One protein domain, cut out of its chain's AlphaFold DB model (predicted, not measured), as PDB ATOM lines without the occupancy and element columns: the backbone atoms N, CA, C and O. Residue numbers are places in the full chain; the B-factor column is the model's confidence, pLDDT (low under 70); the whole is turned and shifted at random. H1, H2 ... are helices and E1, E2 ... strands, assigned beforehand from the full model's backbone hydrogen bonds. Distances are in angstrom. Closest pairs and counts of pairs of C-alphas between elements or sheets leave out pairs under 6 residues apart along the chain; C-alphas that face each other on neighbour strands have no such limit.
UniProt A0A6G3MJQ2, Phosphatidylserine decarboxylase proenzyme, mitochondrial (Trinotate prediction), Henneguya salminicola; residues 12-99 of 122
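What this domain is: This is residues 12 to 99 of the 122 residues of the protein "Phosphatidylserine decarboxylase proenzyme, mitochondrial (Trinotate prediction)" of Henneguya salminicola (UniProt A0A6G3MJQ2). Two antiparallel sheets of three strands each, the long-stranded E1 E2 E6 and the short-stranded E4 E3 E5, come together near one end of their strands and spread from there like a V. The helix H1 lies across the twisted larger sheet near that joined end, and residues 62 to 85 swing in a wide arc from E4 round to E5. The printed part has 88 residues, with one named helix and six named strands in the order H1 E1 E2 E3 E4 E5 E6; the sheet orders are E1 - E2 - E6 and E4 - E3 - E5. The class is mostly strand, though under half of the residues are in named elements. The whole is compact, with a radius of gyration of the C-alphas of 13.8 A, yet elongated, spanning 42 by 26 by 23 A, and residues 12 to 17 before H1 reach toward one end of that length.

Where its parts are: H1, residues 18 to 24, begins with C-alpha 18 at (163.985, 167.405, 297.821) and is 9.9 A long. E1 is residues 30 to 34, 12.6 A. E2, the longest strand, is residues 37 to 45, 26.1 A, ending with C-alpha 45 at (160.953, 174.695, 287.320). E3 is residues 52 to 54, E4 residues 59 to 61 and E5 residues 86 to 88. E6, residues 92 to 98, is 19.5 A long and ends with C-alpha 98 at (155.039, 183.569, 304.509).

How they stand to each other: In the larger sheet E2 is the inner strand. E1 and E2 form a hairpin, their directions at 148 degrees, with N 32 and O 39 2.9 A apart. E2 and E6 are antiparallel at 167 degrees, with N 40 and O 97 at 2.7 A. H1 is on this sheet at a height over the sheet of 10.5 A. It lies over E2 and only just over E6, where 3 of its 7 C-alphas fall, and runs across the strands at 77 degrees to E2 on the local plane. The closest C-alphas of H1 and E2 are those of Leu 22 and Val 44, 6.7 A apart. In H1 every O i to N i+4 pair is within hydrogen-bond range. The closest C-alphas of E2 and E3 are those of Gly 45 and Ile 52, 6.8 A apart. E3 and E4 form a hairpin at 162 degrees, with N 61 and O 52 at 2.8 A. E3 and E5 are antiparallel at 167 degrees, with N 53 and O 87 at 3.0 A. E5 and E6 meet only through their link. H1 is not on the smaller sheet, and E1 is apart from E3, E4 and E5.

The domain as a whole: The two C-alphas farthest apart, those of Ser 12 and Asp 35, are 42.3 A apart. The printed part has no cut. The link from E4 to E5, 24 residues, is long. The mean pLDDT of the printed part is 83.6; residues 12 to 16, 47 to 49 and 64 to 69 are under 70.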
ATOM      1  N   SER A  12     173.651 160.544 290.287       60.06
ATOM      2  CA  SER A  12     173.808 161.452 291.431       60.06
ATOM      3  C   SER A  12     172.829 162.633 291.421       60.06
ATOM      4  O   SER A  12     172.521 163.156 292.489       60.06
ATOM      5  N   TYR A  13     172.299 163.034 290.261       58.28
ATOM      6  CA  TYR A  13     171.255 164.062 290.164       58.28
ATOM      7  C   TYR A  13     169.885 163.562 290.627       58.28
ATOM      8  O   TYR A  13     169.098 164.346 291.149       58.28
ATOM      9  N   PHE A  14     169.613 162.263 290.490       60.00
ATOM     10  CA  PHE A  14     168.333 161.662 290.872       60.00
ATOM     11  C   PHE A  14     168.285 161.207 292.339       60.00
ATOM     12  O   PHE A  14     167.202 161.003 292.876       60.00
ATOM     13  N   ASN A  15     169.440 161.108 293.008       62.06
ATOM     14  CA  ASN A  15     169.569 160.706 294.416       62.06
ATOM     15  C   ASN A  15     169.794 161.902 295.367       62.06
ATOM     16  O   ASN A  15     170.525 161.789 296.353       62.06
ATOM     17  N   GLN A  16     169.216 163.067 295.067       68.62
ATOM     18  CA  GLN A  16     169.307 164.252 295.927       68.62
ATOM     19  C   GLN A  16     168.078 164.388 296.833       68.62
ATOM     20  O   GLN A  16     166.985 163.934 296.499       68.62
ATOM     21  N   THR A  17     168.249 165.029 297.995       81.50
ATOM     22  CA  THR A  17     167.110 165.408 298.843       81.50
ATOM     23  C   THR A  17     166.228 166.416 298.108       81.50
ATOM     24  O   THR A  17     166.730 167.193 297.295       81.50
ATOM     25  N   LEU A  18     164.925 166.447 298.419       80.56
ATOM     26  CA  LEU A  18     163.985 167.405 297.821       80.56
ATOM     27  C   LEU A  18     164.517 168.843 297.904       80.56
ATOM     28  O   LEU A  18     164.515 169.557 296.912       80.56
ATOM     29  N   GLU A  19     165.045 169.234 299.061       82.94
ATOM     30  CA  GLU A  19     165.634 170.556 299.299       82.94
ATOM     31  C   GLU A  19     166.773 170.877 298.325       82.94
ATOM     32  O   GLU A  19     166.790 171.949 297.726       82.94
ATOM     33  N   LYS A  20     167.706 169.938 298.120       82.75
ATOM     34  CA  LYS A  20     168.831 170.121 297.197       82.75
ATOM     35  C   LYS A  20     168.360 170.193 295.750       82.75
ATOM     36  O   LYS A  20     168.823 171.059 295.016       82.75
ATOM     37  N   THR A  21     167.398 169.354 295.368       82.94
ATOM     38  CA  THR A  21     166.788 169.385 294.033       82.94
ATOM     39  C   THR A  21     166.099 170.716 293.776       82.94
ATOM     40  O   THR A  21     166.319 171.327 292.731       82.94
ATOM     41  N   LEU A  22     165.322 171.211 294.747       85.56
ATOM     42  CA  LEU A  22     164.734 172.539 294.659       85.56
ATOM     43  C   LEU A  22     165.857 173.560 294.472       85.56
ATOM     44  O   LEU A  22     165.857 174.219 293.442       85.56
ATOM     45  N   CYS A  23     166.858 173.614 295.355       84.75
ATOM     46  CA  CYS A  23     167.992 174.553 295.311       84.75
ATOM     47  C   CYS A  23     168.935 174.434 294.092       84.75
ATOM     48  O   CYS A  23     169.672 175.381 293.813       84.75
ATOM     49  N   ALA A  24     168.887 173.348 293.324       81.38
ATOM     50  CA  ALA A  24     169.635 173.199 292.074       81.38
ATOM     51  C   ALA A  24     168.836 173.643 290.835       81.38
ATOM     52  O   ALA A  24     169.420 174.044 289.831       81.38
ATOM     53  N   ASN A  25     167.503 173.588 290.899       82.56
ATOM     54  CA  ASN A  25     166.642 173.888 289.758       82.56
ATOM     55  C   ASN A  25     166.504 175.390 289.471       82.56
ATOM     56  O   ASN A  25     166.547 176.218 290.378       82.56
ATOM     57  N   HIS A  26     166.245 175.744 288.211       85.62
ATOM     58  CA  HIS A  26     165.872 177.105 287.824       85.62
ATOM     59  C   HIS A  26     164.641 177.582 288.617       85.62
ATOM     60  O   HIS A  26     163.645 176.863 288.735       85.62
ATOM     61  N   ARG A  27     164.716 178.792 289.182       89.38
ATOM     62  CA  ARG A  27     163.667 179.371 290.031       89.38
ATOM     63  C   ARG A  27     163.539 180.866 289.794       89.38
ATOM     64  O   ARG A  27     164.536 181.536 289.535       89.38
ATOM     65  N   VAL A  28     162.339 181.386 290.007       90.81
ATOM     66  CA  VAL A  28     162.103 182.826 290.166       90.81
ATOM     67  C   VAL A  28     161.740 183.063 291.626       90.81
ATOM     68  O   VAL A  28     161.021 182.264 292.214       90.81
ATOM     69  N   ILE A  29     162.269 184.119 292.241       93.12
ATOM     70  CA  ILE A  29     161.934 184.494 293.619       93.12
ATOM     71  C   ILE A  29     161.134 185.788 293.556       93.12
ATOM     72  O   ILE A  29     161.652 186.805 293.102       93.12
ATOM     73  N   ILE A  30     159.887 185.748 294.023       93.62
ATOM     74  CA  ILE A  30     159.034 186.928 294.148       93.62
ATOM     75  C   ILE A  30     158.890 187.240 295.630       93.62
ATOM     76  O   ILE A  30     158.321 186.447 296.381       93.62
ATOM     77  N   ALA A  31     159.424 188.383 296.047       94.69
ATOM     78  CA  ALA A  31     159.199 188.928 297.377       94.69
ATOM     79  C   ALA A  31     157.973 189.845 297.344       94.69
ATOM     80  O   ALA A  31     157.837 190.661 296.434       94.69
ATOM     81  N   GLY A  32     157.099 189.722 298.338       93.56
ATOM     82  CA  GLY A  32     155.893 190.530 298.436       93.56
ATOM     83  C   GLY A  32     155.466 190.780 299.874       93.56
ATOM     84  O   GLY A  32     156.027 190.224 300.823       93.56
ATOM     85  N   TYR A  33     154.451 191.624 300.016       94.25
ATOM     86  CA  TYR A  33     153.795 191.914 301.283       94.25
ATOM     87  C   TYR A  33     152.305 191.619 301.165       94.25
ATOM     88  O   TYR A  33     151.681 191.889 300.143       94.25
ATOM     89  N   SER A  34     151.764 191.031 302.222       91.56
ATOM     90  CA  SER A  34     150.338 190.813 302.433       91.56
ATOM     91  C   SER A  34     149.906 191.547 303.701       91.56
ATOM     92  O   SER A  34     150.751 192.044 304.450       91.56
ATOM     93  N   ASP A  35     148.611 191.517 304.006       89.88
ATOM     94  CA  ASP A  35     148.068 192.033 305.270       89.88
ATOM     95  C   ASP A  35     148.698 191.378 306.515       89.88
ATOM     96  O   ASP A  35     148.639 191.931 307.611       89.88
ATOM     97  N   TRP A  36     149.315 190.201 306.364       89.56
ATOM     98  CA  TRP A  36     149.955 189.451 307.452       89.56
ATOM     99  C   TRP A  36     151.479 189.581 307.477       89.56
ATOM    100  O   TRP A  36     152.138 188.926 308.282       89.56
ATOM    101  N   GLY A  37     152.040 190.429 306.613       92.38
ATOM    102  CA  GLY A  37     153.470 190.683 306.527       92.38
ATOM    103  C   GLY A  37     154.108 190.117 305.263       92.38
ATOM    104  O   GLY A  37     153.453 189.896 304.238       92.38
ATOM    105  N   GLN A  38     155.426 189.937 305.326       95.00
ATOM    106  CA  GLN A  38     156.234 189.553 304.174       95.00
ATOM    107  C   GLN A  38     155.998 188.093 303.773       95.00
ATOM    108  O   GLN A  38     155.874 187.205 304.622       95.00
ATOM    109  N   PHE A  39     156.020 187.838 302.470       94.44
ATOM    110  CA  PHE A  39     156.044 186.495 301.913       94.44
ATOM    111  C   PHE A  39     156.999 186.390 300.720       94.44
ATOM    112  O   PHE A  39     157.381 187.381 300.096       94.44
ATOM    113  N   PHE A  40     157.362 185.154 300.402       95.75
ATOM    114  CA  PHE A  40     158.116 184.754 299.230       95.75
ATOM    115  C   PHE A  40     157.327 183.685 298.480       95.75
ATOM    116  O   PHE A  40     157.021 182.619 299.023       95.75
ATOM    117  N   TYR A  41     157.014 183.977 297.222       94.00
ATOM    118  CA  TYR A  41     156.449 183.034 296.267       94.00
ATOM    119  C   TYR A  41     157.563 182.607 295.310       94.00
ATOM    120  O   TYR A  41     158.103 183.429 294.568       94.00
ATOM    121  N   VAL A  42     157.949 181.332 295.369       94.06
ATOM    122  CA  VAL A  42     159.113 180.809 294.648       94.06
ATOM    123  C   VAL A  42     158.679 179.689 293.703       94.06
ATOM    124  O   VAL A  42     158.652 178.519 294.100       94.06
ATOM    125  N   PRO A  43     158.314 180.011 292.450       92.75
ATOM    126  CA  PRO A  43     158.126 179.011 291.414       92.75
ATOM    127  C   PRO A  43     159.474 178.379 291.041       92.75
ATOM    128  O   PRO A  43     160.436 179.064 290.690       92.75
ATOM    129  N   VAL A  44     159.533 177.051 291.121       90.94
ATOM    130  CA  VAL A  44     160.704 176.228 290.806       90.94
ATOM    131  C   VAL A  44     160.362 175.341 289.614       90.94
ATOM    132  O   VAL A  44     159.426 174.538 289.665       90.94
ATOM    133  N   GLY A  45     161.112 175.499 288.527       88.12
ATOM    134  CA  GLY A  45     160.953 174.695 287.320       88.12
ATOM    135  C   GLY A  45     161.531 173.287 287.486       88.12
ATOM    136  O   GLY A  45     162.473 173.080 288.249       88.12
ATOM    137  N   ALA A  46     160.997 172.304 286.759       79.94
ATOM    138  CA  ALA A  46     161.628 170.989 286.649       79.94
ATOM    139  C   ALA A  46     162.880 171.012 285.749       79.94
ATOM    140  O   ALA A  46     163.039 171.876 284.878       79.94
ATOM    141  N   LEU A  47     163.751 170.011 285.930       68.12
ATOM    142  CA  LEU A  47     164.926 169.783 285.087       68.12
ATOM    143  C   LEU A  47     164.510 169.699 283.607       68.12
ATOM    144  O   LEU A  47     163.646 168.906 283.238       68.12
ATOM    145  N   ASN A  48     165.153 170.515 282.767       63.31
ATOM    146  CA  ASN A  48     165.063 170.536 281.296       63.31
ATOM    147  C   ASN A  48     163.769 171.057 280.640       63.31
ATOM    148  O   ASN A  48     163.760 171.189 279.420       63.31
ATOM    149  N   VAL A  49     162.703 171.385 281.383       63.00
ATOM    150  CA  VAL A  49     161.436 171.883 280.779       63.00
ATOM    151  C   VAL A  49     160.765 173.004 281.594       63.00
ATOM    152  O   VAL A  49     159.684 173.479 281.252       63.00
ATOM    153  N   GLY A  50     161.398 173.452 282.680       73.06
ATOM    154  CA  GLY A  50     160.812 174.379 283.649       73.06
ATOM    155  C   GLY A  50     160.724 175.833 283.183       73.06
ATOM    156  O   GLY A  50     161.439 176.683 283.716       73.06
ATOM    157  N   ARG A  51     159.850 176.116 282.210       87.62
ATOM    158  CA  ARG A  51     159.457 177.481 281.830       87.62
ATOM    159  C   ARG A  51     158.432 178.023 282.819       87.62
ATOM    160  O   ARG A  51     157.448 177.343 283.127       87.62
ATOM    161  N   ILE A  52     158.697 179.225 283.321       91.44
ATOM    162  CA  ILE A  52     157.894 179.925 284.327       91.44
ATOM    163  C   ILE A  52     157.405 181.226 283.701       91.44
ATOM    164  O   ILE A  52     158.220 182.057 283.307       91.44
ATOM    165  N   VAL A  53     156.091 181.420 283.637       91.81
ATOM    166  CA  VAL A  53     155.483 182.634 283.086       91.81
ATOM    167  C   VAL A  53     154.820 183.411 284.212       91.81
ATOM    168  O   VAL A  53     154.034 182.836 284.961       91.81
ATOM    169  N   LEU A  54     155.125 184.705 284.333       93.06
ATOM    170  CA  LEU A  54     154.411 185.639 285.205       93.06
ATOM    171  C   LEU A  54     153.442 186.470 284.366       93.06
ATOM    172  O   LEU A  54     153.869 187.246 283.506       93.06
ATOM    173  N   THR A  55     152.144 186.296 284.613       93.56
ATOM    174  CA  THR A  55     151.080 186.747 283.706       93.56
ATOM    175  C   THR A  55     150.981 188.270 283.645       93.56
ATOM    176  O   THR A  55     151.024 188.844 282.558       93.56
ATOM    177  N   LYS A  56     150.926 188.959 284.794       93.06
ATOM    178  CA  LYS A  56     150.797 190.431 284.830       93.06
ATOM    179  C   LYS A  56     152.004 191.168 284.261       93.06
ATOM    180  O   LYS A  56     151.860 192.207 283.631       93.06
ATOM    181  N   GLN A  57     153.196 190.637 284.497       87.75
ATOM    182  CA  GLN A  57     154.456 191.198 284.028       87.75
ATOM    183  C   GLN A  57     154.732 190.824 282.568       87.75
ATOM    184  O   GLN A  57     155.737 191.274 282.020       87.75
ATOM    185  N   ASN A  58     153.902 189.963 281.964       89.50
ATOM    186  CA  ASN A  58     154.113 189.384 280.640       89.50
ATOM    187  C   ASN A  58     155.569 188.915 280.443       89.50
ATOM    188  O   ASN A  58     156.219 189.231 279.447       89.50
ATOM    189  N   THR A  59     156.116 188.252 281.466       88.75
ATOM    190  CA  THR A  59     157.529 187.864 281.514       88.75
ATOM    191  C   THR A  59     157.647 186.351 281.596       88.75
ATOM    192  O   THR A  59     157.078 185.726 282.490       88.75
ATOM    193  N   GLU A  60     158.435 185.778 280.692       89.62
ATOM    194  CA  GLU A  60     158.775 184.358 280.668       89.62
ATOM    195  C   GLU A  60     160.226 184.156 281.118       89.62
ATOM    196  O   GLU A  60     161.148 184.849 280.680       89.62
ATOM    197  N   TYR A  61     160.420 183.197 282.017       87.31
ATOM    198  CA  TYR A  61     161.718 182.773 282.514       87.31
ATOM    199  C   TYR A  61     161.965 181.334 282.069       87.31
ATOM    200  O   TYR A  61     161.250 180.410 282.463       87.31
ATOM    201  N   GLU A  62     163.016 181.143 281.281       82.94
ATOM    202  CA  GLU A  62     163.443 179.839 280.783       82.94
ATOM    203  C   GLU A  62     164.821 179.476 281.332       82.94
ATOM    204  O   GLU A  62     165.672 180.339 281.565       82.94
ATOM    205  N   ASN A  63     165.053 178.175 281.500       74.06
ATOM    206  CA  ASN A  63     166.328 177.653 281.967       74.06
ATOM    207  C   ASN A  63     167.386 177.706 280.853       74.06
ATOM    208  O   ASN A  63     167.637 176.719 280.162       74.06
ATOM    209  N   ASN A  64     168.006 178.870 280.675       66.31
ATOM    210  CA  ASN A  64     169.185 179.019 279.836       66.31
ATOM    211  C   ASN A  64     170.432 178.722 280.676       66.31
ATOM    212  O   ASN A  64     170.992 179.620 281.301       66.31
ATOM    213  N   TYR A  65     170.899 177.468 280.648       57.59
ATOM    214  CA  TYR A  65     172.115 177.000 281.340       57.59
ATOM    215  C   TYR A  65     173.410 177.770 280.976       57.59
ATOM    216  O   TYR A  65     174.461 177.503 281.547       57.59
ATOM    217  N   ASN A  66     173.342 178.729 280.044       56.06
ATOM    218  CA  ASN A  66     174.466 179.522 279.548       56.06
ATOM    219  C   ASN A  66     174.646 180.893 280.227       56.06
ATOM    220  O   ASN A  66     175.540 181.633 279.825       56.06
ATOM    221  N   SER A  67     173.834 181.272 281.219       53.38
ATOM    222  CA  SER A  67     173.992 182.573 281.885       53.38
ATOM    223  C   SER A  67     174.087 182.446 283.403       53.38
ATOM    224  O   SER A  67     173.086 182.209 284.071       53.38
ATOM    225  N   GLU A  68     175.273 182.709 283.952       54.44
ATOM    226  CA  GLU A  68     175.527 182.902 285.392       54.44
ATOM    227  C   GLU A  68     174.879 184.186 285.959       54.44
ATOM    228  O   GLU A  68     175.117 184.564 287.106       54.44
ATOM    229  N   SER A  69     174.068 184.904 285.175       60.66
ATOM    230  CA  SER A  69     173.490 186.176 285.590       60.66
ATOM    231  C   SER A  69     172.166 185.987 286.330       60.66
ATOM    232  O   SER A  69     171.141 185.608 285.762       60.66
ATOM    233  N   ILE A  70     172.173 186.324 287.621       70.25
ATOM    234  CA  ILE A  70     170.944 186.562 288.380       70.25
ATOM    235  C   ILE A  70     170.242 187.769 287.745       70.25
ATOM    236  O   ILE A  70     170.788 188.873 287.718       70.25
ATOM    237  N   ARG A  71     169.034 187.562 287.215       76.00
ATOM    238  CA  ARG A  71     168.196 188.647 286.694       76.00
ATOM    239  C   ARG A  71     167.387 189.241 287.840       76.00
ATOM    240  O   ARG A  71     166.559 188.551 288.429       76.00
ATOM    241  N   PHE A  72     167.610 190.517 288.128       77.94
ATOM    242  CA  PHE A  72     166.797 191.277 289.073       77.94
ATOM    243  C   PHE A  72     165.771 192.112 288.307       77.94
ATOM    244  O   PHE A  72     166.119 192.814 287.359       77.94
ATOM    245  N   ASN A  73     164.509 192.032 288.722       79.56
ATOM    246  CA  ASN A  73     163.429 192.867 288.212       79.56
ATOM    247  C   ASN A  73     162.825 193.628 289.397       79.56
ATOM    248  O   ASN A  73     162.329 193.005 290.331       79.56
ATOM    249  N   ASN A  74     162.873 194.961 289.350       81.56
ATOM    250  CA  ASN A  74     162.386 195.835 290.424       81.56
ATOM    251  C   ASN A  74     160.948 196.326 290.186       81.56
ATOM    252  O   ASN A  74     160.526 197.321 290.768       81.56
ATOM    253  N   THR A  75     160.197 195.656 289.313       86.00
ATOM    254  CA  THR A  75     158.791 195.987 289.067       86.00
ATOM    255  C   THR A  75     157.925 195.539 290.241       86.00
ATOM    256  O   THR A  75     157.859 194.350 290.555       86.00
ATOM    257  N   THR A  76     157.214 196.482 290.852       89.12
ATOM    258  CA  THR A  76     156.154 196.195 291.823       89.12
ATOM    259  C   THR A  76     154.837 195.967 291.091       89.12
ATOM    260  O   THR A  76     154.482 196.730 290.195       89.12
ATOM    261  N   VAL A  77     154.126 194.907 291.467       92.19
ATOM    262  CA  VAL A  77     152.820 194.556 290.908       92.19
ATOM    263  C   VAL A  77     151.899 194.164 292.050       92.19
ATOM    264  O   VAL A  77     152.251 193.296 292.850       92.19
ATOM    265  N   ASP A  78     150.723 194.777 292.092       94.69
ATOM    266  CA  ASP A  78     149.685 194.440 293.061       94.69
ATOM    267  C   ASP A  78     148.846 193.268 292.554       94.69
ATOM    268  O   ASP A  78     148.567 193.165 291.356       94.69
ATOM    269  N   TYR A  79     148.433 192.388 293.461       94.25
ATOM    270  CA  TYR A  79     147.572 191.245 293.163       94.25
ATOM    271  C   TYR A  79     146.384 191.219 294.110       94.25
ATOM    272  O   TYR A  79     146.533 191.429 295.314       94.25
ATOM    273  N   GLU A  80     145.217 190.883 293.573       93.12
ATOM    274  CA  GLU A  80     144.039 190.595 294.379       93.12
ATOM    275  C   GLU A  80     143.939 189.101 294.712       93.12
ATOM    276  O   GLU A  80     144.488 188.219 294.041       93.12
ATOM    277  N   LYS A  81     143.202 188.772 295.776       88.19
ATOM    278  CA  LYS A  81     142.951 187.373 296.135       88.19
ATOM    279  C   LYS A  81     142.246 186.663 294.973       88.19
ATOM    280  O   LYS A  81     141.213 187.131 294.507       88.19
ATOM    281  N   LYS A  82     142.729 185.461 294.629       86.62
ATOM    282  CA  LYS A  82     142.284 184.610 293.498       86.62
ATOM    283  C   LYS A  82     142.796 185.050 292.125       86.62
ATOM    284  O   LYS A  82     142.465 184.393 291.142       86.62
ATOM    285  N   GLU A  83     143.587 186.109 292.052       92.44
ATOM    286  CA  GLU A  83     144.196 186.521 290.800       92.44
ATOM    287  C   GLU A  83     145.371 185.612 290.418       92.44
ATOM    288  O   GLU A  83     146.113 185.122 291.275       92.44
ATOM    289  N   GLU A  84     145.530 185.361 289.120       91.75
ATOM    290  CA  GLU A  84     146.621 184.542 288.607       91.75
ATOM    291  C   GLU A  84     147.949 185.306 288.679       91.75
ATOM    292  O   GLU A  84     148.117 186.372 288.086       91.75
ATOM    293  N   VAL A  85     148.922 184.724 289.381       93.06
ATOM    294  CA  VAL A  85     150.301 185.234 289.403       93.06
ATOM    295  C   VAL A  85     151.057 184.800 288.149       93.06
ATOM    296  O   VAL A  85     151.796 185.586 287.555       93.06
ATOM    297  N   GLY A  86     150.868 183.546 287.752       92.50
ATOM    298  CA  GLY A  86     151.600 182.917 286.670       92.50
ATOM    299  C   GLY A  86     151.341 181.420 286.591       92.50
ATOM    300  O   GLY A  86     150.611 180.853 287.408       92.50
ATOM    301  N   TYR A  87     151.979 180.773 285.624       92.12
ATOM    302  CA  TYR A  87     151.847 179.342 285.389       92.12
ATOM    303  C   TYR A  87     153.172 178.716 284.949       92.12
ATOM    304  O   TYR A  87     154.134 179.389 284.566       92.12
ATOM    305  N   PHE A  88     153.209 177.389 285.016       90.25
ATOM    306  CA  PHE A  88     154.307 176.582 284.503       90.25
ATOM    307  C   PHE A  88     153.865 175.879 283.233       90.25
ATOM    308  O   PHE A  88     152.732 175.409 283.151       90.25
ATOM    309  N   VAL A  89     154.777 175.738 282.276       85.38
ATOM    310  CA  VAL A  89     154.480 174.986 281.050       85.38
ATOM    311  C   VAL A  89     154.507 173.473 281.300       85.38
ATOM    312  O   VAL A  89     153.647 172.753 280.800       85.38
ATOM    313  N   PHE A  90     155.472 172.969 282.077       77.38
ATOM    314  CA  PHE A  90     155.573 171.545 282.401       77.38
ATOM    315  C   PHE A  90     156.331 171.317 283.705       77.38
ATOM    316  O   PHE A  90     157.395 171.905 283.873       77.38
ATOM    317  N   GLY A  91     155.808 170.422 284.557       70.31
ATOM    318  CA  GLY A  91     156.460 169.884 285.759       70.31
ATOM    319  C   GLY A  91     156.999 170.952 286.712       70.31
ATOM    320  O   GLY A  91     158.011 171.594 286.441       70.31
ATOM    321  N   SER A  92     156.366 171.141 287.865       79.62
ATOM    322  CA  SER A  92     156.732 172.276 288.708       79.62
ATOM    323  C   SER A  92     156.519 172.070 290.192       79.62
ATOM    324  O   SER A  92     155.846 171.149 290.652       79.62
ATOM    325  N   THR A  93     157.146 172.951 290.960       89.19
ATOM    326  CA  THR A  93     156.946 173.063 292.398       89.19
ATOM    327  C   THR A  93     156.854 174.536 292.764       89.19
ATOM    328  O   THR A  93     157.588 175.362 292.228       89.19
ATOM    329  N   ILE A  94     155.960 174.874 293.690       91.38
ATOM    330  CA  ILE A  94     155.933 176.189 294.331       91.38
ATOM    331  C   ILE A  94     156.438 176.000 295.755       91.38
ATOM    332  O   ILE A  94     155.856 175.230 296.519       91.38
ATOM    333  N   ALA A  95     157.504 176.711 296.114       91.94
ATOM    334  CA  ALA A  95     157.870 176.911 297.507       91.94
ATOM    335  C   ALA A  95     157.272 178.242 297.978       91.94
ATOM    336  O   ALA A  95     157.455 179.279 297.337       91.94
ATOM    337  N   MET A  96     156.533 178.204 299.085       92.06
ATOM    338  CA  MET A  96     155.907 179.382 299.672       92.06
ATOM    339  C   MET A  96     156.413 179.560 301.101       92.06
ATOM    340  O   MET A  96     156.293 178.652 301.920       92.06
ATOM    341  N   ILE A  97     156.980 180.729 301.386       93.62
ATOM    342  CA  ILE A  97     157.388 181.142 302.731       93.62
ATOM    343  C   ILE A  97     156.592 182.393 303.061       93.62
ATOM    344  O   ILE A  97     156.614 183.339 302.285       93.62
ATOM    345  N   PHE A  98     155.878 182.425 304.175       93.38
ATOM    346  CA  PHE A  98     155.039 183.569 304.509       93.38
ATOM    347  C   PHE A  98     154.936 183.753 306.015       93.38
ATOM    348  O   PHE A  98     155.000 182.789 306.779       93.38
ATOM    349  N   GLN A  99     154.777 185.005 306.428       91.19
ATOM    350  CA  GLN A  99     154.365 185.332 307.784       91.19
ATOM    351  C   GLN A  99     152.878 185.002 307.945       91.19
ATOM    352  O   GLN A  99     152.058 185.340 307.090       91.19
TER     353      GLN A  99